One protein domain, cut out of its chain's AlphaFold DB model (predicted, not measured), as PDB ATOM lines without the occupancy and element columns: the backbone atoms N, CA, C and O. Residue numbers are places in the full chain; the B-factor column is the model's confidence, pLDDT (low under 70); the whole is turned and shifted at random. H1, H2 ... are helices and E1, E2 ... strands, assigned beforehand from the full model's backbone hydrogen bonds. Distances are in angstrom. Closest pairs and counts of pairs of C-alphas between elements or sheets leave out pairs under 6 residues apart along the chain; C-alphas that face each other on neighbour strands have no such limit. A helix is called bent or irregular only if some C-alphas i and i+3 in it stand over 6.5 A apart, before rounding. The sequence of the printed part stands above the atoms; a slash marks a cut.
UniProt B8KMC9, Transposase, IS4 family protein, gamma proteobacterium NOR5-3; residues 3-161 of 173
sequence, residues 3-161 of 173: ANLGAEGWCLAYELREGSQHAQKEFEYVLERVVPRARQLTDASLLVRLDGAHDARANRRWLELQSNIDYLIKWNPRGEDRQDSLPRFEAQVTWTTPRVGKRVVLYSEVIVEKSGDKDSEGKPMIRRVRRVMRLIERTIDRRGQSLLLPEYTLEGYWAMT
ATOM      1  N   ALA A   3      48.787  54.481  70.334       93.75
ATOM      2  CA  ALA A   3      49.126  55.602  71.195       93.75
ATOM      3  C   ALA A   3      50.596  55.495  71.587       93.75
ATOM      4  O   ALA A   3      51.004  54.486  72.159       93.75
ATOM      5  N   ASN A   4      51.366  56.538  71.292       94.50
ATOM      6  CA  ASN A   4      52.803  56.567  71.538       94.50
ATOM      7  C   ASN A   4      53.176  57.739  72.452       94.50
ATOM      8  O   ASN A   4      52.520  58.785  72.421       94.50
ATOM      9  N   LEU A   5      54.243  57.568  73.230       95.06
ATOM     10  CA  LEU A   5      54.813  58.569  74.126       95.06
ATOM     11  C   LEU A   5      56.247  58.912  73.719       95.06
ATOM     12  O   LEU A   5      56.997  58.054  73.258       95.06
ATOM     13  N   GLY A   6      56.636  60.166  73.940       90.56
ATOM     14  CA  GLY A   6      57.986  60.639  73.639       90.56
ATOM     15  C   GLY A   6      58.239  60.849  72.145       90.56
ATOM     16  O   GLY A   6      57.380  60.599  71.297       90.56
ATOM     17  N   ALA A   7      59.428  61.357  71.827       86.81
ATOM     18  CA  ALA A   7      59.862  61.566  70.445       86.81
ATOM     19  C   ALA A   7      60.275  60.244  69.775       86.81
ATOM     20  O   ALA A   7      60.193  60.109  68.558       86.81
ATOM     21  N   GLU A   8      60.673  59.273  70.590       87.94
ATOM     22  CA  GLU A   8      61.134  57.941  70.217       87.94
ATOM     23  C   GLU A   8      59.971  57.002  69.866       87.94
ATOM     24  O   GLU A   8      60.179  55.978  69.223       87.94
ATOM     25  N   GLY A   9      58.736  57.359  70.246       89.00
ATOM     26  CA  GLY A   9      57.533  56.619  69.867       89.00
ATOM     27  C   GLY A   9      57.244  55.387  70.728       89.00
ATOM     28  O   GLY A   9      56.785  54.374  70.204       89.00
ATOM     29  N   TRP A  10      57.470  55.464  72.042       91.06
ATOM     30  CA  TRP A  10      57.192  54.373  72.980       91.06
ATOM     31  C   TRP A  10      55.708  54.005  72.972       91.06
ATOM     32  O   TRP A  10      54.857  54.817  73.339       91.06
ATOM     33  N   CYS A  11      55.389  52.780  72.559       93.75
ATOM     34  CA  CYS A  11      54.009  52.321  72.452       93.75
ATOM     35  C   CYS A  11      53.369  52.165  73.842       93.75
ATOM     36  O   CYS A  11      53.827  51.373  74.661       93.75
ATOM     37  N   LEU A  12      52.283  52.901  74.093       93.12
ATOM     38  CA  LEU A  12      51.479  52.822  75.321       93.12
ATOM     39  C   LEU A  12      50.258  51.910  75.172       93.12
ATOM     40  O   LEU A  12      49.777  51.315  76.144       93.12
ATOM     41  N   ALA A  13      49.695  51.875  73.966       91.56
ATOM     42  CA  ALA A  13      48.531  51.069  73.641       91.56
ATOM     43  C   ALA A  13      48.404  50.870  72.131       91.56
ATOM     44  O   ALA A  13      48.728  51.759  71.338       91.56
ATOM     45  N   TYR A  14      47.835  49.727  71.757       90.94
ATOM     46  CA  TYR A  14      47.405  49.448  70.397       90.94
ATOM     47  C   TYR A  14      45.939  49.022  70.408       90.94
ATOM     48  O   TYR A  14      45.583  47.959  70.905       90.94
ATOM     49  N   GLU A  15      45.082  49.882  69.877       86.06
ATOM     50  CA  GLU A  15      43.643  49.659  69.795       86.06
ATOM     51  C   GLU A  15      43.326  49.012  68.451       86.06
ATOM     52  O   GLU A  15      43.361  49.672  67.403       86.06
ATOM     53  N   LEU A  16      43.061  47.708  68.482       87.62
ATOM     54  CA  LEU A  16      42.557  46.970  67.334       87.62
ATOM     55  C   LEU A  16      41.065  47.252  67.203       87.62
ATOM     56  O   LEU A  16      40.296  47.037  68.134       87.62
ATOM     57  N   ARG A  17      40.679  47.786  66.050       84.12
ATOM     58  CA  ARG A  17      39.294  48.117  65.722       84.12
ATOM     59  C   ARG A  17      38.934  47.438  64.420       84.12
ATOM     60  O   ARG A  17      39.797  47.265  63.558       84.12
ATOM     61  N   GLU A  18      37.669  47.071  64.288       88.25
ATOM     62  CA  GLU A  18      37.143  46.572  63.026       88.25
ATOM     63  C   GLU A  18      37.299  47.650  61.941       88.25
ATOM     64  O   GLU A  18      37.074  48.834  62.198       88.25
ATOM     65  N   GLY A  19      37.690  47.263  60.724       86.44
ATOM     66  CA  GLY A  19      37.964  48.220  59.643       86.44
ATOM     67  C   GLY A  19      36.749  49.050  59.206       86.44
ATOM     68  O   GLY A  19      36.916  50.118  58.623       86.44
ATOM     69  N   SER A  20      35.537  48.583  59.510       87.94
ATOM     70  CA  SER A  20      34.258  49.250  59.232       87.94
ATOM     71  C   SER A  20      33.890  50.324  60.271       87.94
ATOM     72  O   SER A  20      33.004  51.149  60.034       87.94
ATOM     73  N   GLN A  21      34.556  50.345  61.429       86.62
ATOM     74  CA  GLN A  21      34.215  51.231  62.536       86.62
ATOM     75  C   GLN A  21      34.672  52.672  62.270       86.62
ATOM     76  O   GLN A  21      35.838  52.936  61.972       86.62
ATOM     77  N   HIS A  22      33.773  53.645  62.467       85.31
ATOM     78  CA  HIS A  22      34.143  55.061  62.400       85.31
ATOM     79  C   HIS A  22      35.221  55.382  63.450       85.31
ATOM     80  O   HIS A  22      35.019  55.141  64.641       85.31
ATOM     81  N   ALA A  23      36.335  55.986  63.026       86.94
ATOM     82  CA  ALA A  23      37.521  56.200  63.861       86.94
ATOM     83  C   ALA A  23      37.229  56.889  65.209       86.94
ATOM     84  O   ALA A  23      37.777  56.493  66.231       86.94
ATOM     85  N   GLN A  24      36.323  57.873  65.236       89.81
ATOM     86  CA  GLN A  24      35.949  58.587  66.466       89.81
ATOM     87  C   GLN A  24      35.060  57.790  67.433       89.81
ATOM     88  O   GLN A  24      34.963  58.169  68.597       89.81
ATOM     89  N   LYS A  25      34.372  56.732  66.986       89.75
ATOM     90  CA  LYS A  25      33.447  55.988  67.852       89.75
ATOM     91  C   LYS A  25      34.216  55.480  69.073       89.75
ATOM     92  O   LYS A  25      35.243  54.835  68.880       89.75
ATOM     93  N   GLU A  26      33.748  55.764  70.288       89.25
ATOM     94  CA  GLU A  26      34.353  55.250  71.532       89.25
ATOM     95  C   GLU A  26      35.834  55.643  71.711       89.25
ATOM     96  O   GLU A  26      36.635  54.912  72.298       89.25
ATOM     97  N   PHE A  27      36.266  56.759  71.122       92.62
ATOM     98  CA  PHE A  27      37.655  57.203  71.224       92.62
ATOM     99  C   PHE A  27      37.978  57.783  72.610       92.62
ATOM    100  O   PHE A  27      39.103  57.659  73.089       92.62
ATOM    101  N   GLU A  28      36.987  58.344  73.296       90.25
ATOM    102  CA  GLU A  28      37.068  58.810  74.678       90.25
ATOM    103  C   GLU A  28      37.603  57.731  75.633       90.25
ATOM    104  O   GLU A  28      38.513  58.008  76.412       90.25
ATOM    105  N   TYR A  29      37.172  56.473  75.482       91.69
ATOM    106  CA  TYR A  29      37.675  55.359  76.293       91.69
ATOM    107  C   TYR A  29      39.154  55.056  76.038       91.69
ATOM    108  O   TYR A  29      39.847  54.530  76.908       91.69
ATOM    109  N   VAL A  30      39.668  55.386  74.850       93.38
ATOM    110  CA  VAL A  30      41.104  55.267  74.575       93.38
ATOM    111  C   VAL A  30      41.873  56.317  75.365       93.38
ATOM    112  O   VAL A  30      42.890  55.987  75.971       93.38
ATOM    113  N   LEU A  31      41.384  57.560  75.415       94.94
ATOM    114  CA  LEU A  31      41.999  58.617  76.223       94.94
ATOM    115  C   LEU A  31      42.007  58.245  77.711       94.94
ATOM    116  O   LEU A  31      43.048  58.360  78.359       94.94
ATOM    117  N   GLU A  32      40.892  57.716  78.217       94.25
ATOM    118  CA  GLU A  32      40.752  57.253  79.604       94.25
ATOM    119  C   GLU A  32      41.736  56.142  79.974       94.25
ATOM    120  O   GLU A  32      42.214  56.102  81.105       94.25
ATOM    121  N   ARG A  33      42.099  55.269  79.027       93.12
ATOM    122  CA  ARG A  33      43.106  54.222  79.253       93.12
ATOM    123  C   ARG A  33      44.540  54.719  79.092       93.12
ATOM    124  O   ARG A  33      45.411  54.351  79.876       93.12
ATOM    125  N   VAL A  34      44.811  55.499  78.047       94.94
ATOM    126  CA  VAL A  34      46.178  55.853  77.629       94.94
ATOM    127  C   VAL A  34      46.778  56.936  78.513       94.94
ATOM    128  O   VAL A  34      47.947  56.846  78.883       94.94
ATOM    129  N   VAL A  35      46.003  57.961  78.865       95.25
ATOM    130  CA  VAL A  35      46.529  59.114  79.604       95.25
ATOM    131  C   VAL A  35      47.033  58.732  81.002       95.25
ATOM    132  O   VAL A  35      48.143  59.145  81.343       95.25
ATOM    133  N   PRO A  36      46.322  57.915  81.804       94.38
ATOM    134  CA  PRO A  36      46.860  57.444  83.079       94.38
ATOM    135  C   PRO A  36      48.149  56.629  82.926       94.38
ATOM    136  O   PRO A  36      49.073  56.815  83.710       94.38
ATOM    137  N   ARG A  37      48.256  55.785  81.888       94.50
ATOM    138  CA  ARG A  37      49.487  55.024  81.603       94.50
ATOM    139  C   ARG A  37      50.658  55.942  81.272       94.50
ATOM    140  O   ARG A  37      51.751  55.733  81.779       94.50
ATOM    141  N   ALA A  38      50.429  56.982  80.472       95.31
ATOM    142  CA  ALA A  38      51.457  57.978  80.180       95.31
ATOM    143  C   ALA A  38      51.955  58.666  81.462       95.31
ATOM    144  O   ALA A  38      53.158  58.825  81.643       95.31
ATOM    145  N   ARG A  39      51.039  59.012  82.377       94.31
ATOM    146  CA  ARG A  39      51.373  59.642  83.665       94.31
ATOM    147  C   ARG A  39      52.149  58.734  84.618       94.31
ATOM    148  O   ARG A  39      52.900  59.238  85.435       94.31
ATOM    149  N   GLN A  40      52.002  57.415  84.518       94.38
ATOM    150  CA  GLN A  40      52.825  56.484  85.305       94.38
ATOM    151  C   GLN A  40      54.290  56.461  84.848       94.38
ATOM    152  O   GLN A  40      55.155  56.027  85.599       94.38
ATOM    153  N   LEU A  41      54.565  56.910  83.622       93.56
ATOM    154  CA  LEU A  41      55.905  56.909  83.034       93.56
ATOM    155  C   LEU A  41      56.602  58.271  83.143       93.56
ATOM    156  O   LEU A  41      57.813  58.348  82.943       93.56
ATOM    157  N   THR A  42      55.867  59.353  83.409       91.50
ATOM    158  CA  THR A  42      56.439  60.696  83.536       91.50
ATOM    159  C   THR A  42      55.543  61.648  84.325       91.50
ATOM    160  O   THR A  42      54.329  61.690  84.125       91.50
ATOM    161  N   ASP A  43      56.174  62.493  85.142       90.69
ATOM    162  CA  ASP A  43      55.531  63.620  85.831       90.69
ATOM    163  C   ASP A  43      55.482  64.898  84.971       90.69
ATOM    164  O   ASP A  43      54.890  65.915  85.355       90.69
ATOM    165  N   ALA A  44      56.113  64.879  83.791       91.75
ATOM    166  CA  ALA A  44      56.096  66.011  82.879       91.75
ATOM    167  C   ALA A  44      54.678  66.281  82.353       91.75
ATOM    168  O   ALA A  44      53.859  65.381  82.164       91.75
ATOM    169  N   SER A  45      54.396  67.552  82.060       92.44
ATOM    170  CA  SER A  45      53.146  67.938  81.399       92.44
ATOM    171  C   SER A  45      53.006  67.243  80.045       92.44
ATOM    172  O   SER A  45      53.934  67.286  79.230       92.44
ATOM    173  N   LEU A  46      51.845  66.639  79.785       94.62
ATOM    174  CA  LEU A  46      51.594  65.913  78.542       94.62
ATOM    175  C   LEU A  46      51.035  66.850  77.470       94.62
ATOM    176  O   LEU A  46      50.103  67.609  77.728       94.62
ATOM    177  N   LEU A  47      51.546  66.734  76.243       95.56
ATOM    178  CA  LEU A  47      50.933  67.325  75.052       95.56
ATOM    179  C   LEU A  47      50.264  66.221  74.230       95.56
ATOM    180  O   LEU A  47      50.937  65.457  73.537       95.56
ATOM    181  N   VAL A  48      48.934  66.154  74.272       95.81
ATOM    182  CA  VAL A  48      48.165  65.170  73.499       95.81
ATOM    183  C   VAL A  48      47.990  65.663  72.067       95.81
ATOM    184  O   VAL A  48      47.430  66.732  71.822       95.81
ATOM    185  N   ARG A  49      48.458  64.871  71.099       95.75
ATOM    186  CA  ARG A  49      48.343  65.169  69.667       95.75
ATOM    187  C   ARG A  49      47.381  64.198  69.008       95.75
ATOM    188  O   ARG A  49      47.635  62.999  69.037       95.75
ATOM    189  N   LEU A  50      46.325  64.715  68.386       96.00
ATOM    190  CA  LEU A  50      45.339  63.904  67.670       96.00
ATOM    191  C   LEU A  50      45.221  64.338  66.208       96.00
ATOM    192  O   LEU A  50      45.404  65.513  65.871       96.00
ATOM    193  N   ASP A  51      44.899  63.385  65.339       93.69
ATOM    194  CA  ASP A  51      44.565  63.668  63.947       93.69
ATOM    195  C   ASP A  51      43.125  64.198  63.786       93.69
ATOM    196  O   ASP A  51      42.361  64.319  64.746       93.69
ATOM    197  N   GLY A  52      42.757  64.532  62.545       92.62
ATOM    198  CA  GLY A  52      41.446  65.104  62.230       92.62
ATOM    199  C   GLY A  52      40.304  64.087  62.190       92.62
ATOM    200  O   GLY A  52      39.144  64.482  62.065       92.62
ATOM    201  N   ALA A  53      40.591  62.787  62.288       91.75
ATOM    202  CA  ALA A  53      39.555  61.783  62.497       91.75
ATOM    203  C   ALA A  53      39.004  61.863  63.929       91.75
ATOM    204  O   ALA A  53      37.841  61.523  64.146       91.75
ATOM    205  N   HIS A  54      39.804  62.398  64.856       94.19
ATOM    206  CA  HIS A  54      39.472  62.602  66.265       94.19
ATOM    207  C   HIS A  54      39.175  64.064  66.630       94.19
ATOM    208  O   HIS A  54      39.237  64.453  67.802       94.19
ATOM    209  N   ASP A  55      38.819  64.885  65.637       93.31
ATOM    210  CA  ASP A  55      38.297  66.233  65.851       93.31
ATOM    211  C   ASP A  55      36.848  66.192  66.360       93.31
ATOM    212  O   ASP A  55      35.887  66.460  65.638       93.31
ATOM    213  N   ALA A  56      36.696  65.825  67.628       91.81
ATOM    214  CA  ALA A  56      35.422  65.823  68.322       91.81
ATOM    215  C   ALA A  56      35.456  66.761  69.527       91.81
ATOM    216  O   ALA A  56      36.420  66.797  70.299       91.81
ATOM    217  N   ARG A  57      34.342  67.467  69.742       89.75
ATOM    218  CA  ARG A  57      34.145  68.320  70.921       89.75
ATOM    219  C   ARG A  57      34.290  67.538  72.230       89.75
ATOM    220  O   ARG A  57      34.834  68.070  73.191       89.75
ATOM    221  N   ALA A  58      33.836  66.282  72.256       90.62
ATOM    222  CA  ALA A  58      33.960  65.404  73.419       90.62
ATOM    223  C   ALA A  58      35.429  65.177  73.819       90.62
ATOM    224  O   ALA A  58      35.764  65.326  74.990       90.62
ATOM    225  N   ASN A  59      36.316  64.936  72.845       94.00
ATOM    226  CA  ASN A  59      37.747  64.735  73.098       94.00
ATOM    227  C   ASN A  59      38.394  65.996  73.686       94.00
ATOM    228  O   ASN A  59      39.104  65.915  74.686       94.00
ATOM    229  N   ARG A  60      38.113  67.173  73.099       92.31
ATOM    230  CA  ARG A  60      38.582  68.467  73.632       92.31
ATOM    231  C   ARG A  60      38.123  68.672  75.067       92.31
ATOM    232  O   ARG A  60      38.953  68.898  75.939       92.31
ATOM    233  N   ARG A  61      36.820  68.516  75.320       90.19
ATOM    234  CA  ARG A  61      36.235  68.656  76.659       90.19
ATOM    235  C   ARG A  61      36.918  67.735  77.661       90.19
ATOM    236  O   ARG A  61      37.272  68.181  78.746       90.19
ATOM    237  N   TRP A  62      37.082  66.465  77.310       92.88
ATOM    238  CA  TRP A  62      37.694  65.490  78.201       92.88
ATOM    239  C   TRP A  62      39.126  65.898  78.571       92.88
ATOM    240  O   TRP A  62      39.471  65.878  79.750       92.88
ATOM    241  N   LEU A  63      39.923  66.351  77.593       93.69
ATOM    242  CA  LEU A  63      41.303  66.819  77.792       93.69
ATOM    243  C   LEU A  63      41.381  68.115  78.613       93.69
ATOM    244  O   LEU A  63      42.257  68.253  79.462       93.69
ATOM    245  N   GLU A  64      40.453  69.049  78.404       90.50
ATOM    246  CA  GLU A  64      40.373  70.317  79.147       90.50
ATOM    247  C   GLU A  64      40.118  70.111  80.642       90.50
ATOM    248  O   GLU A  64      40.594  70.904  81.453       90.50
ATOM    249  N   LEU A  65      39.413  69.036  81.007       90.50
ATOM    250  CA  LEU A  65      39.153  68.660  82.398       90.50
ATOM    251  C   LEU A  65      40.359  67.991  83.076       90.50
ATOM    252  O   LEU A  65      40.403  67.911  84.301       90.50
ATOM    253  N   GLN A  66      41.353  67.527  82.314       92.06
ATOM    254  CA  GLN A  66      42.537  66.889  82.884       92.06
ATOM    255  C   GLN A  66      43.531  67.929  83.402       92.06
ATOM    256  O   GLN A  66      43.874  68.881  82.702       92.06
ATOM    257  N   SER A  67      44.075  67.733  84.603       90.38
ATOM    258  CA  SER A  67      45.188  68.538  85.122       90.38
ATOM    259  C   SER A  67      46.488  68.280  84.344       90.38
ATOM    260  O   SER A  67      46.723  67.179  83.856       90.38
ATOM    261  N   ASN A  68      47.347  69.295  84.209       91.81
ATOM    262  CA  ASN A  68      48.679  69.163  83.593       91.81
ATOM    263  C   ASN A  68      48.711  68.515  82.180       91.81
ATOM    264  O   ASN A  68      49.637  67.773  81.850       91.81
ATOM    265  N   ILE A  69      47.690  68.779  81.356       94.00
ATOM    266  CA  ILE A  69      47.611  68.342  79.956       94.00
ATOM    267  C   ILE A  69      47.337  69.542  79.052       94.00
ATOM    268  O   ILE A  69      46.432  70.334  79.320       94.00
ATOM    269  N   ASP A  70      48.105  69.619  77.972       95.06
ATOM    270  CA  ASP A  70      47.890  70.462  76.802       95.06
ATOM    271  C   ASP A  70      47.446  69.585  75.619       95.06
ATOM    272  O   ASP A  70      47.668  68.369  75.607       95.06
ATOM    273  N   TYR A  71      46.838  70.179  74.591       95.62
ATOM    274  CA  TYR A  71      46.466  69.426  73.391       95.62
ATOM    275  C   TYR A  71      46.667  70.195  72.090       95.62
ATOM    276  O   TYR A  71      46.542  71.420  72.022       95.62
ATOM    277  N   LEU A  72      46.918  69.425  71.031       96.06
ATOM    278  CA  LEU A  72      46.936  69.865  69.644       96.06
ATOM    279  C   LEU A  72      46.168  68.852  68.788       96.06
ATOM    280  O   LEU A  72      46.667  67.771  68.478       96.06
ATOM    281  N   ILE A  73      44.945  69.198  68.400       96.19
ATOM    282  CA  ILE A  73      44.060  68.318  67.628       96.19
ATOM    283  C   ILE A  73      43.934  68.903  66.234       96.19
ATOM    284  O   ILE A  73      43.521  70.053  66.095       96.19
ATOM    285  N   LYS A  74      44.295  68.140  65.199       95.81
ATOM    286  CA  LYS A  74      44.129  68.589  63.814       95.81
ATOM    287  C   LYS A  74      42.648  68.864  63.563       95.81
ATOM    288  O   LYS A  74      41.816  67.979  63.713       95.81
ATOM    289  N   TRP A  75      42.334  70.098  63.201       93.81
ATOM    290  CA  TRP A  75      40.978  70.514  62.892       93.81
ATOM    291  C   TRP A  75      40.556  69.921  61.546       93.81
ATOM    292  O   TRP A  75      41.321  69.917  60.576       93.81
ATOM    293  N   ASN A  76      39.340  69.394  61.509       90.44
ATOM    294  CA  ASN A  76      38.708  68.813  60.345       90.44
ATOM    295  C   ASN A  76      37.558  69.733  59.903       90.44
ATOM    296  O   ASN A  76      36.493  69.703  60.524       90.44
ATOM    297  N   PRO A  77      37.743  70.552  58.851       82.56
ATOM    298  CA  PRO A  77      36.764  71.538  58.389       82.56
ATOM    299  C   PRO A  77      35.589  70.885  57.638       82.56
ATOM    300  O   PRO A  77      35.239  71.308  56.541       82.56
ATOM    301  N   ARG A  78      35.007  69.797  58.170       74.56
ATOM    302  CA  ARG A  78      33.934  69.047  57.497       74.56
ATOM    303  C   ARG A  78      32.805  70.006  57.110       74.56
ATOM    304  O   ARG A  78      32.140  70.549  57.985       74.56
ATOM    305  N   GLY A  79      32.595  70.174  55.805       67.12
ATOM    306  CA  GLY A  79      31.531  71.013  55.254       67.12
ATOM    307  C   GLY A  79      31.832  72.513  55.152       67.12
ATOM    308  O   GLY A  79      30.938  73.241  54.741       67.12
ATOM    309  N   GLU A  80      33.039  72.990  55.489       65.81
ATOM    310  CA  GLU A  80      33.464  74.367  55.170       65.81
ATOM    311  C   GLU A  80      34.184  74.377  53.810       65.81
ATOM    312  O   GLU A  80      35.161  73.642  53.616       65.81
ATOM    313  N   ASP A  81      33.717  75.204  52.867       64.62
ATOM    314  CA  ASP A  81      34.457  75.442  51.629       64.62
ATOM    315  C   ASP A  81      35.708  76.278  51.937       64.62
ATOM    316  O   ASP A  81      35.705  77.237  52.714       64.62
ATOM    317  N   ARG A  82      36.821  75.903  51.309       69.31
ATOM    318  CA  ARG A  82      38.087  76.625  51.433       69.31
ATOM    319  C   ARG A  82      37.957  78.029  50.855       69.31
ATOM    320  O   ARG A  82      38.561  78.940  51.417       69.31
ATOM    321  N   GLN A  83      37.176  78.204  49.787       65.56
ATOM    322  CA  GLN A  83      36.949  79.517  49.182       65.56
ATOM    323  C   GLN A  83      36.144  80.442  50.102       65.56
ATOM    324  O   GLN A  83      36.517  81.601  50.263       65.56
ATOM    325  N   ASP A  84      35.151  79.913  50.819       70.12
ATOM    326  CA  ASP A  84      34.348  80.688  51.778       70.12
ATOM    327  C   ASP A  84      35.178  81.226  52.949       70.12
ATOM    328  O   ASP A  84      34.843  82.234  53.576       70.12
ATOM    329  N   SER A  85      36.292  80.560  53.257       71.62
ATOM    330  CA  SER A  85      37.205  80.997  54.309       71.62
ATOM    331  C   SER A  85      38.155  82.119  53.869       71.62
ATOM    332  O   SER A  85      38.668  82.831  54.734       71.62
ATOM    333  N   LEU A  86      38.360  82.328  52.558       75.88
ATOM    334  CA  LEU A  86      39.348  83.269  52.003       75.88
ATOM    335  C   LEU A  86      39.214  84.700  52.524       75.88
ATOM    336  O   LEU A  86      40.235  85.230  52.967       75.88
ATOM    337  N   PRO A  87      38.015  85.316  52.584       82.00
ATOM    338  CA  PRO A  87      37.898  86.707  53.023       82.00
ATOM    339  C   PRO A  87      38.457  86.935  54.436       82.00
ATOM    340  O   PRO A  87      39.044  87.976  54.727       82.00
ATOM    341  N   ARG A  88      38.344  85.928  55.318       78.50
ATOM    342  CA  ARG A  88      38.881  85.979  56.691       78.50
ATOM    343  C   ARG A  88      40.412  86.017  56.712       78.50
ATOM    344  O   ARG A  88      40.999  86.605  57.622       78.50
ATOM    345  N   PHE A  89      41.052  85.372  55.737       82.06
ATOM    346  CA  PHE A  89      42.506  85.299  55.595       82.06
ATOM    347  C   PHE A  89      43.082  86.465  54.789       82.06
ATOM    348  O   PHE A  89      44.182  86.919  55.089       82.06
ATOM    349  N   GLU A  90      42.362  86.971  53.791       81.81
ATOM    350  CA  GLU A  90      42.769  88.162  53.034       81.81
ATOM    351  C   GLU A  90      42.806  89.413  53.911       81.81
ATOM    352  O   GLU A  90      43.700  90.238  53.762       81.81
ATOM    353  N   ALA A  91      41.909  89.503  54.897       81.62
ATOM    354  CA  ALA A  91      41.935  90.556  55.909       81.62
ATOM    355  C   ALA A  91      43.167  90.500  56.845       81.62
ATOM    356  O   ALA A  91      43.358  91.404  57.660       81.62
ATOM    357  N   GLN A  92      43.999  89.453  56.773       78.56
ATOM    358  CA  GLN A  92      45.189  89.315  57.615       78.56
ATOM    359  C   GLN A  92      46.406  90.014  57.010       78.56
ATOM    360  O   GLN A  92      46.705  89.895  55.825       78.56
ATOM    361  N   VAL A  93      47.171  90.682  57.873       65.94
ATOM    362  CA  VAL A  93      48.245  91.601  57.465       65.94
ATOM    363  C   VAL A  93      49.503  90.876  56.967       65.94
ATOM    364  O   VAL A  93      50.242  91.413  56.150       65.94
ATOM    365  N   THR A  94      49.791  89.662  57.452       84.88
ATOM    366  CA  THR A  94      51.101  89.014  57.238       84.88
ATOM    367  C   THR A  94      51.005  87.758  56.380       84.88
ATOM    368  O   THR A  94      51.058  86.627  56.870       84.88
ATOM    369  N   TRP A  95      50.918  87.962  55.069       91.75
ATOM    370  CA  TRP A  95      51.213  86.916  54.098       91.75
ATOM    371  C   TRP A  95      52.720  86.794  53.899       91.75
ATOM    372  O   TRP A  95      53.441  87.781  53.790       91.75
ATOM    373  N   THR A  96      53.197  85.559  53.817       94.12
ATOM    374  CA  THR A  96      54.584  85.247  53.474       94.12
ATOM    375  C   THR A  96      54.624  84.531  52.135       94.12
ATOM    376  O   THR A  96      53.701  83.787  51.796       94.12
ATOM    377  N   THR A  97      55.714  84.711  51.391       94.50
ATOM    378  CA  THR A  97      55.933  84.050  50.097       94.50
ATOM    379  C   THR A  97      57.194  83.191  50.192       94.50
ATOM    380  O   THR A  97      58.265  83.641  49.793       94.50
ATOM    381  N   PRO A  98      57.120  81.960  50.747       93.19
ATOM    382  CA  PRO A  98      58.306  81.122  50.950       93.19
ATOM    383  C   PRO A  98      59.038  80.757  49.653       93.19
ATOM    384  O   PRO A  98      60.214  80.414  49.683       93.19
ATOM    385  N   ARG A  99      58.324  80.759  48.522       93.62
ATOM    386  CA  ARG A  99      58.865  80.581  47.172       93.62
ATOM    387  C   ARG A  99      57.894  81.144  46.140       93.62
ATOM    388  O   ARG A  99      56.709  81.304  46.435       93.62
ATOM    389  N   VAL A 100      58.379  81.355  44.916       93.62
ATOM    390  CA  VAL A 100      57.539  81.756  43.779       93.62
ATOM    391  C   VAL A 100      56.356  80.792  43.629       93.62
ATOM    392  O   VAL A 100      56.489  79.568  43.766       93.62
ATOM    393  N   GLY A 101      55.181  81.380  43.419       93.31
ATOM    394  CA  GLY A 101      53.918  80.672  43.256       93.31
ATOM    395  C   GLY A 101      53.363  80.009  44.515       93.31
ATOM    396  O   GLY A 101      52.503  79.138  44.402       93.31
ATOM    397  N   LYS A 102      53.854  80.369  45.710       94.62
ATOM    398  CA  LYS A 102      53.313  79.894  46.989       94.62
ATOM    399  C   LYS A 102      53.224  81.028  48.008       94.62
ATOM    400  O   LYS A 102      54.258  81.521  48.452       94.62
ATOM    401  N   ARG A 103      52.008  81.348  48.455       94.50
ATOM    402  CA  ARG A 103      51.762  82.260  49.582       94.50
ATOM    403  C   ARG A 103      51.218  81.494  50.781       94.50
ATOM    404  O   ARG A 103      50.509  80.501  50.628       94.50
ATOM    405  N   VAL A 104      51.592  81.920  51.980       93.62
ATOM    406  CA  VAL A 104      51.167  81.298  53.236       93.62
ATOM    407  C   VAL A 104      50.810  82.378  54.241       93.62
ATOM    408  O   VAL A 104      51.591  83.305  54.457       93.62
ATOM    409  N   VAL A 105      49.674  82.201  54.903       93.94
ATOM    410  CA  VAL A 105      49.259  83.010  56.049       93.94
ATOM    411  C   VAL A 105      48.927  82.108  57.228       93.94
ATOM    412  O   VAL A 105      48.408  80.999  57.065       93.94
ATOM    413  N   LEU A 106      49.260  82.587  58.422       90.88
ATOM    414  CA  LEU A 106      48.857  81.988  59.687       90.88
ATOM    415  C   LEU A 106      47.816  82.887  60.339       90.88
ATOM    416  O   LEU A 106      47.998  84.098  60.419       90.88
ATOM    417  N   TYR A 107      46.745  82.279  60.826       88.94
ATOM    418  CA  TYR A 107      45.663  82.973  61.506       88.94
ATOM    419  C   TYR A 107      45.305  82.215  62.780       88.94
ATOM    420  O   TYR A 107      45.264  80.986  62.797       88.94
ATOM    421  N   SER A 108      45.075  82.942  63.867       90.25
ATOM    422  CA  SER A 108      44.672  82.371  65.147       90.25
ATOM    423  C   SER A 108      43.436  83.098  65.632       90.25
ATOM    424  O   SER A 108      43.436  84.318  65.741       90.25
ATOM    425  N   GLU A 109      42.420  82.338  66.009       89.81
ATOM    426  CA  GLU A 109      41.175  82.874  66.541       89.81
ATOM    427  C   GLU A 109      40.720  82.098  67.772       89.81
ATOM    428  O   GLU A 109      41.153  80.972  68.034       89.81
ATOM    429  N   VAL A 110      39.833  82.715  68.546       90.94
ATOM    430  CA  VAL A 110      39.187  82.078  69.690       90.94
ATOM    431  C   VAL A 110      37.726  81.861  69.341       90.94
ATOM    432  O   VAL A 110      36.969  82.815  69.186       90.94
ATOM    433  N   ILE A 111      37.335  80.595  69.241       89.19
ATOM    434  CA  ILE A 111      35.964  80.178  68.984       89.19
ATOM    435  C   ILE A 111      35.241  80.000  70.311       89.19
ATOM    436  O   ILE A 111      35.758  79.395  71.253       89.19
ATOM    437  N   VAL A 112      34.022  80.523  70.371       86.81
ATOM    438  CA  VAL A 112      33.122  80.342  71.504       86.81
ATOM    439  C   VAL A 112      32.216  79.146  71.216       86.81
ATOM    440  O   VAL A 112      31.276  79.239  70.430       86.81
ATOM    441  N   GLU A 113      32.496  78.007  71.842       82.69
ATOM    442  CA  GLU A 113      31.642  76.824  71.766       82.69
ATOM    443  C   GLU A 113      30.573  76.877  72.861       82.69
ATOM    444  O   GLU A 113      30.880  76.875  74.055       82.69
ATOM    445  N   LYS A 114      29.299  76.867  72.460       72.88
ATOM    446  CA  LYS A 114      28.186  76.609  73.378       72.88
ATOM    447  C   LYS A 114      28.080  75.101  73.578       72.88
ATOM    448  O   LYS A 114      27.844  74.359  72.619       72.88
ATOM    449  N   SER A 115      28.312  74.628  74.796       64.69
ATOM    450  CA  SER A 115      28.033  73.235  75.127       64.69
ATOM    451  C   SER A 115      26.522  73.027  75.262       64.69
ATOM    452  O   SER A 115      25.803  73.963  75.607       64.69
ATOM    453  N   GLY A 116      26.040  71.813  74.985       61.06
ATOM    454  CA  GLY A 116      24.667  71.430  75.332       61.06
ATOM    455  C   GLY A 116      24.472  71.226  76.840       61.06
ATOM    456  O   GLY A 116      23.340  71.086  77.292       61.06
ATOM    457  N   ASP A 117      25.563  71.219  77.613       65.19
ATOM    458  CA  ASP A 117      25.539  71.125  79.065       65.19
ATOM    459  C   ASP A 117      25.175  72.477  79.682       65.19
ATOM    460  O   ASP A 117      25.581  73.541  79.196       65.19
ATOM    461  N   LYS A 118      24.426  72.419  80.781       70.38
ATOM    462  CA  LYS A 118      24.080  73.582  81.590       70.38
ATOM    463  C   LYS A 118      25.022  73.681  82.791       70.38
ATOM    464  O   LYS A 118      25.449  72.655  83.317       70.38
ATOM    465  N   ASP A 119      25.360  74.896  83.198       72.38
ATOM    466  CA  ASP A 119      26.037  75.146  84.468       72.38
ATOM    467  C   ASP A 119      25.093  74.912  85.662       72.38
ATOM    468  O   ASP A 119      23.921  74.553  85.502       72.38
ATOM    469  N   SER A 120      25.608  75.117  86.876       71.19
ATOM    470  CA  SER A 120      24.853  75.008  88.131       71.19
ATOM    471  C   SER A 120      23.614  75.917  88.183       71.19
ATOM    472  O   SER A 120      22.702  75.655  88.959       71.19
ATOM    473  N   GLU A 121      23.569  76.961  87.350       76.00
ATOM    474  CA  GLU A 121      22.482  77.938  87.236       76.00
ATOM    475  C   GLU A 121      21.549  77.652  86.043       76.00
ATOM    476  O   GLU A 121      20.642  78.432  85.748       76.00
ATOM    477  N   GLY A 122      21.750  76.544  85.322       73.12
ATOM    478  CA  GLY A 122      20.927  76.177  84.174       73.12
ATOM    479  C   GLY A 122      21.281  76.896  82.863       73.12
ATOM    480  O   GLY A 122      20.567  76.704  81.871       73.12
ATOM    481  N   LYS A 123      22.353  77.699  82.809       72.62
ATOM    482  CA  LYS A 123      22.789  78.408  81.593       72.62
ATOM    483  C   LYS A 123      23.696  77.527  80.734       72.62
ATOM    484  O   LYS A 123      24.465  76.737  81.272       72.62
ATOM    485  N   PRO A 124      23.655  77.657  79.393       71.75
ATOM    486  CA  PRO A 124      24.543  76.905  78.515       71.75
ATOM    487  C   PRO A 124      26.000  77.200  78.854       71.75
ATOM    488  O   PRO A 124      26.424  78.356  78.804       71.75
ATOM    489  N   MET A 125      26.779  76.167  79.159       70.81
ATOM    490  CA  MET A 125      28.184  76.363  79.483       70.81
ATOM    491  C   MET A 125      28.940  76.819  78.232       70.81
ATOM    492  O   MET A 125      28.886  76.176  77.176       70.81
ATOM    493  N   ILE A 126      29.633  77.952  78.351       77.75
ATOM    494  CA  ILE A 126      30.379  78.586  77.263       77.75
ATOM    495  C   ILE A 126      31.858  78.227  77.397       77.75
ATOM    496  O   ILE A 126      32.465  78.447  78.443       77.75
ATOM    497  N   ARG A 127      32.459  77.718  76.318       77.62
ATOM    498  CA  ARG A 127      33.896  77.429  76.246       77.62
ATOM    499  C   ARG A 127      34.580  78.288  75.199       77.62
ATOM    500  O   ARG A 127      34.039  78.511  74.122       77.62
ATOM    501  N   ARG A 128      35.787  78.752  75.515       86.38
ATOM    502  CA  ARG A 128      36.652  79.492  74.592       86.38
ATOM    503  C   ARG A 128      37.775  78.567  74.148       86.38
ATOM    504  O   ARG A 128      38.650  78.249  74.945       86.38
ATOM    505  N   VAL A 129      37.745  78.147  72.890       89.62
ATOM    506  CA  VAL A 129      38.733  77.229  72.315       89.62
ATOM    507  C   VAL A 129      39.533  77.975  71.257       89.62
ATOM    508  O   VAL A 129      38.957  78.606  70.372       89.62
ATOM    509  N   ARG A 130      40.864  77.918  71.327       93.44
ATOM    510  CA  ARG A 130      41.716  78.535  70.306       93.44
ATOM    511  C   ARG A 130      41.841  77.614  69.094       93.44
ATOM    512  O   ARG A 130      42.204  76.443  69.228       93.44
ATOM    513  N   ARG A 131      41.599  78.175  67.911       92.94
ATOM    514  CA  ARG A 131      41.821  77.548  66.610       92.94
ATOM    515  C   ARG A 131      42.935  78.289  65.886       92.94
ATOM    516  O   ARG A 131      42.861  79.500  65.705       92.94
ATOM    517  N   VAL A 132      43.966  77.561  65.479       92.44
ATOM    518  CA  VAL A 132      45.067  78.085  64.664       92.44
ATOM    519  C   VAL A 132      44.957  77.467  63.282       92.44
ATOM    520  O   VAL A 132      44.859  76.250  63.158       92.44
ATOM    521  N   MET A 133      44.972  78.290  62.247       91.62
ATOM    522  CA  MET A 133      44.836  77.877  60.859       91.62
ATOM    523  C   MET A 133      46.000  78.384  60.024       91.62
ATOM    524  O   MET A 133      46.605  79.422  60.298       91.62
ATOM    525  N   ARG A 134      46.284  77.633  58.970       91.88
ATOM    526  CA  ARG A 134      47.234  77.964  57.926       91.88
ATOM    527  C   ARG A 134      46.529  77.835  56.590       91.88
ATOM    528  O   ARG A 134      46.146  76.730  56.205       91.88
ATOM    529  N   LEU A 135      46.411  78.947  55.880       91.50
ATOM    530  CA  LEU A 135      45.964  78.945  54.497       91.50
ATOM    531  C   LEU A 135      47.194  79.020  53.593       91.50
ATOM    532  O   LEU A 135      48.077  79.861  53.774       91.50
ATOM    533  N   ILE A 136      47.266  78.095  52.643       91.88
ATOM    534  CA  ILE A 136      48.309  78.039  51.625       91.88
ATOM    535  C   ILE A 136      47.642  78.271  50.282       91.88
ATOM    536  O   ILE A 136      46.789  77.482  49.877       91.88
ATOM    537  N   GLU A 137      48.097  79.294  49.580       92.94
ATOM    538  CA  GLU A 137      47.772  79.515  48.181       92.94
ATOM    539  C   GLU A 137      48.924  79.014  47.310       92.94
ATOM    540  O   GLU A 137      50.100  79.269  47.602       92.94
ATOM    541  N   ARG A 138      48.596  78.298  46.236       94.69
ATOM    542  CA  ARG A 138      49.540  77.912  45.189       94.69
ATOM    543  C   ARG A 138      49.043  78.397  43.840       94.69
ATOM    544  O   ARG A 138      47.910  78.127  43.477       94.69
ATOM    545  N   THR A 139      49.916  79.048  43.084       96.19
ATOM    546  CA  THR A 139      49.666  79.425  41.683       96.19
ATOM    547  C   THR A 139      50.546  78.644  40.713       96.19
ATOM    548  O   THR A 139      50.377  78.760  39.506       96.19
ATOM    549  N   ILE A 140      51.475  77.839  41.235       94.94
ATOM    550  CA  ILE A 140      52.331  76.939  40.464       94.94
ATOM    551  C   ILE A 140      52.184  75.534  41.040       94.94
ATOM    552  O   ILE A 140      52.312  75.332  42.258       94.94
ATOM    553  N   ASP A 141      51.921  74.570  40.165       90.62
ATOM    554  CA  ASP A 141      51.742  73.171  40.532       90.62
ATOM    555  C   ASP A 141      53.069  72.490  40.941       90.62
ATOM    556  O   ASP A 141      54.130  73.108  41.073       90.62
ATOM    557  N   ARG A 142      53.026  71.176  41.190       87.56
ATOM    558  CA  ARG A 142      54.225  70.403  41.569       87.56
ATOM    559  C   ARG A 142      55.211  70.188  40.415       87.56
ATOM    560  O   ARG A 142      56.342  69.797  40.683       87.56
ATOM    561  N   ARG A 143      54.784  70.400  39.169       91.38
ATOM    562  CA  ARG A 143      55.574  70.241  37.940       91.38
ATOM    563  C   ARG A 143      56.163  71.569  37.449       91.38
ATOM    564  O   ARG A 143      56.958  71.551  36.519       91.38
ATOM    565  N   GLY A 144      55.817  72.690  38.082       90.19
ATOM    566  CA  GLY A 144      56.281  74.024  37.697       90.19
ATOM    567  C   GLY A 144      55.335  74.762  36.746       90.19
ATOM    568  O   GLY A 144      55.674  75.851  36.295       90.19
ATOM    569  N   GLN A 145      54.155  74.212  36.459       93.31
ATOM    570  CA  GLN A 145      53.165  74.828  35.583       93.31
ATOM    571  C   GLN A 145      52.349  75.880  36.340       93.31
ATOM    572  O   GLN A 145      51.832  75.612  37.428       93.31
ATOM    573  N   SER A 146      52.190  77.063  35.742       94.75
ATOM    574  CA  SER A 146      51.274  78.092  36.244       94.75
ATOM    575  C   SER A 146      49.824  77.628  36.127       94.75
ATOM    576  O   SER A 146      49.401  77.148  35.071       94.75
ATOM    577  N   LEU A 147      49.070  77.792  37.208       93.19
ATOM    578  CA  LEU A 147      47.655  77.462  37.304       93.19
ATOM    579  C   LEU A 147      46.796  78.626  36.795       93.19
ATOM    580  O   LEU A 147      47.122  79.788  37.029       93.19
ATOM    581  N   LEU A 148      45.671  78.310  36.142       93.56
ATOM    582  CA  LEU A 148      44.687  79.314  35.708       93.56
ATOM    583  C   LEU A 148      43.990  79.990  36.897       93.56
ATOM    584  O   LEU A 148      43.705  81.183  36.852       93.56
ATOM    585  N   LEU A 149      43.733  79.223  37.958       91.44
ATOM    586  CA  LEU A 149      43.194  79.699  39.227       91.44
ATOM    587  C   LEU A 149      44.089  79.208  40.369       91.44
ATOM    588  O   LEU A 149      44.591  78.082  40.294       91.44
ATOM    589  N   PRO A 150      44.288  80.002  41.434       91.06
ATOM    590  CA  PRO A 150      45.051  79.547  42.582       91.06
ATOM    591  C   PRO A 150      44.396  78.346  43.275       91.06
ATOM    592  O   PRO A 150      43.184  78.291  43.479       91.06
ATOM    593  N   GLU A 151      45.218  77.392  43.699       91.44
ATOM    594  CA  GLU A 151      44.810  76.300  44.574       91.44
ATOM    595  C   GLU A 151      44.953  76.700  46.042       91.44
ATOM    596  O   GLU A 151      46.036  77.084  46.499       91.44
ATOM    597  N   TYR A 152      43.886  76.497  46.814       88.75
ATOM    598  CA  TYR A 152      43.869  76.766  48.248       88.75
ATOM    599  C   TYR A 152      43.903  75.478  49.073       88.75
ATOM    600  O   TYR A 152      43.110  74.547  48.891       88.75
ATOM    601  N   THR A 153      44.833  75.422  50.026       89.81
ATOM    602  CA  THR A 153      44.901  74.388  51.063       89.81
ATOM    603  C   THR A 153      44.698  75.035  52.422       89.81
ATOM    604  O   THR A 153      45.513  75.858  52.835       89.81
ATOM    605  N   LEU A 154      43.640  74.631  53.120       89.50
ATOM    606  CA  LEU A 154      43.381  75.031  54.496       89.50
ATOM    607  C   LEU A 154      43.813  73.909  55.438       89.50
ATOM    608  O   LEU A 154      43.367  72.769  55.322       89.50
ATOM    609  N   GLU A 155      44.683  74.244  56.378       91.50
ATOM    610  CA  GLU A 155      45.044  73.392  57.500       91.50
ATOM    611  C   GLU A 155      44.692  74.105  58.798       91.50
ATOM    612  O   GLU A 155      44.772  75.328  58.880       91.50
ATOM    613  N   GLY A 156      44.357  73.361  59.845       92.56
ATOM    614  CA  GLY A 156      44.211  73.969  61.154       92.56
ATOM    615  C   GLY A 156      44.277  72.979  62.292       92.56
ATOM    616  O   GLY A 156      44.302  71.762  62.097       92.56
ATOM    617  N   TYR A 157      44.329  73.538  63.491       95.62
ATOM    618  CA  TYR A 157      44.456  72.822  64.741       95.62
ATOM    619  C   TYR A 157      43.666  73.533  65.834       95.62
ATOM    620  O   TYR A 157      43.745  74.754  65.985       95.62
ATOM    621  N   TRP A 158      42.962  72.754  66.643       95.31
ATOM    622  CA  TRP A 158      42.548  73.182  67.969       95.31
ATOM    623  C   TRP A 158      43.743  73.074  68.900       95.31
ATOM    624  O   TRP A 158      44.398  72.030  68.945       95.31
ATOM    625  N   ALA A 159      44.031  74.144  69.631       94.50
ATOM    626  CA  ALA A 159      45.205  74.210  70.482       94.50
ATOM    627  C   ALA A 159      44.853  74.782  71.852       94.50
ATOM    628  O   ALA A 159      44.482  75.952  71.953       94.50
ATOM    629  N   MET A 160      45.075  74.000  72.903       91.62
ATOM    630  CA  MET A 160      45.126  74.503  74.273       91.62
ATOM    631  C   MET A 160      46.546  74.344  74.793       91.62
ATOM    632  O   MET A 160      47.090  73.244  74.796       91.62
ATOM    633  N   THR A 161      47.125  75.457  75.235       85.38
ATOM    634  CA  THR A 161      48.430  75.495  75.896       85.38
ATOM    635  C   THR A 161      48.271  76.279  77.188       85.38
ATOM    636  O   THR A 161      47.970  77.473  77.144       85.38
TER     637      THR A 161
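What this domain is: This is residues 3 to 161 of the 173 residues of the protein "Transposase, IS4 family protein" of gamma proteobacterium NOR5-3 (UniProt B8KMC9). A long, twisted sheet, whose length is made by the three strands E6, E7 and E8, has the short strands E3 and E4 beside the last residues of E8 and curls round helix H2 there; the short helix H3 crosses E8 and E7 farther along. Helix H1 and the small hairpin E1 and E2 packed on it make a head by the edge strand E3, and residues 16 to 21, between E2 and H1, stick out. The printed part has 159 residues, with three named helices and eight named strands in the order E1 E2 H1 E3 H2 E4 H3 E5 E6 E7 E8, and its class is mixed, helices and strands. The large sheet is mixed, in the order E3 E4 E8 E7 E6 E5. The whole is loose, with a radius of gyration of the C-alphas of 19.1 A, and spans 52 by 45 by 35 A.

How they stand to each other: E1, residues 3 to 5, and E2, residues 10 to 14, form a hairpin, antiparallel at 164 degrees, with N 5 and O 10 within hydrogen-bond range at 2.8 A. The closest C-alphas of E2 and H1, residues 28 to 41, are those of Leu 12 and Val 34, 6.5 A apart. H1 only grazes the large sheet, with its residues 31 to 39. E3, residues 46 to 50, H2, residues 57 to 64, and E4, residues 69 to 74, form a strand-helix-strand unit, two parallel neighbour strands with a helix between, and its crossover is right-handed. E3 and E4 stand at 17 degrees, with N 48 and O 70 2.9 A apart. H1 and H2 only just touch, with 3 pairs of C-alphas within 8 A, made by residue 28 of H1 alone; the closest are those of Glu 28 and Asn 59, 6.2 A apart. The closest C-alphas of H2 and E4 are those of Leu 63 and Ile 69, 6.8 A apart. H3, residues 82 to 90, is on the sheet at a height over the sheet of 9.0 A. It lies over E8, residues 146 to 160, and only just over E7, residues 124 to 140, on which 3 of its 9 C-alphas fall. It runs across the strands, at 79 degrees to E8 on the local plane; the closest C-alphas of H3 and E8 are those of Arg 82 and Leu 154, 6.3 A apart. H2 and H3 are apart. E5, residues 95 to 99, E6, residues 102 to 118, E7 and E8 form a meander, each strand the antiparallel neighbour of the one before. Within hydrogen-bond range are N 104 and O 96 across the neighbour strands E6 and E5, at 2.8 A, N 111 and O 129 across the neighbour strands E6 and E7, at 2.8 A, and N 134 and O 155 across the neighbour strands E7 and E8, at 2.8 A. E8 and E4 are antiparallel at 159 degrees, with N 73 and O 158 2.9 A apart. In H2 every O i to N i+4 pair is within hydrogen-bond range; in H1 7 of 10 are, and in H3 1 of 5, beside 4 of 6 O i to N i+3 pairs.

Where its parts are: E1 begins at C-alpha 3, (49.126, 55.602, 71.195), and is 7.1 A long; E2 is 11.3 A, H1 20.7 A, E3 12.7 A, H2 10.5 A and E4 16.5 A. H3 is 12.6 A long and irregular, C-alphas 84 and 87 being 7.1 A apart. E5 is 12.1 A long. E6 is 45.7 A long, from C-alpha 102 at (53.313, 79.894, 46.989). E7, 47.1 A, bends by 51 degrees at residue 127. E8, 38.7 A, bends by 79 degrees at residue 149 and ends at C-alpha 160, (45.126, 74.503, 74.273).

The domain as a whole: The two C-alphas farthest apart are those of Glu 121 and Gln 145, 60.2 A. The printed part has no cut, and the link from E2 to H1, 13 residues, is long. The mean pLDDT of the printed part is 88.1; residues 79 to 83, 93 and 115 to 117 are under 70.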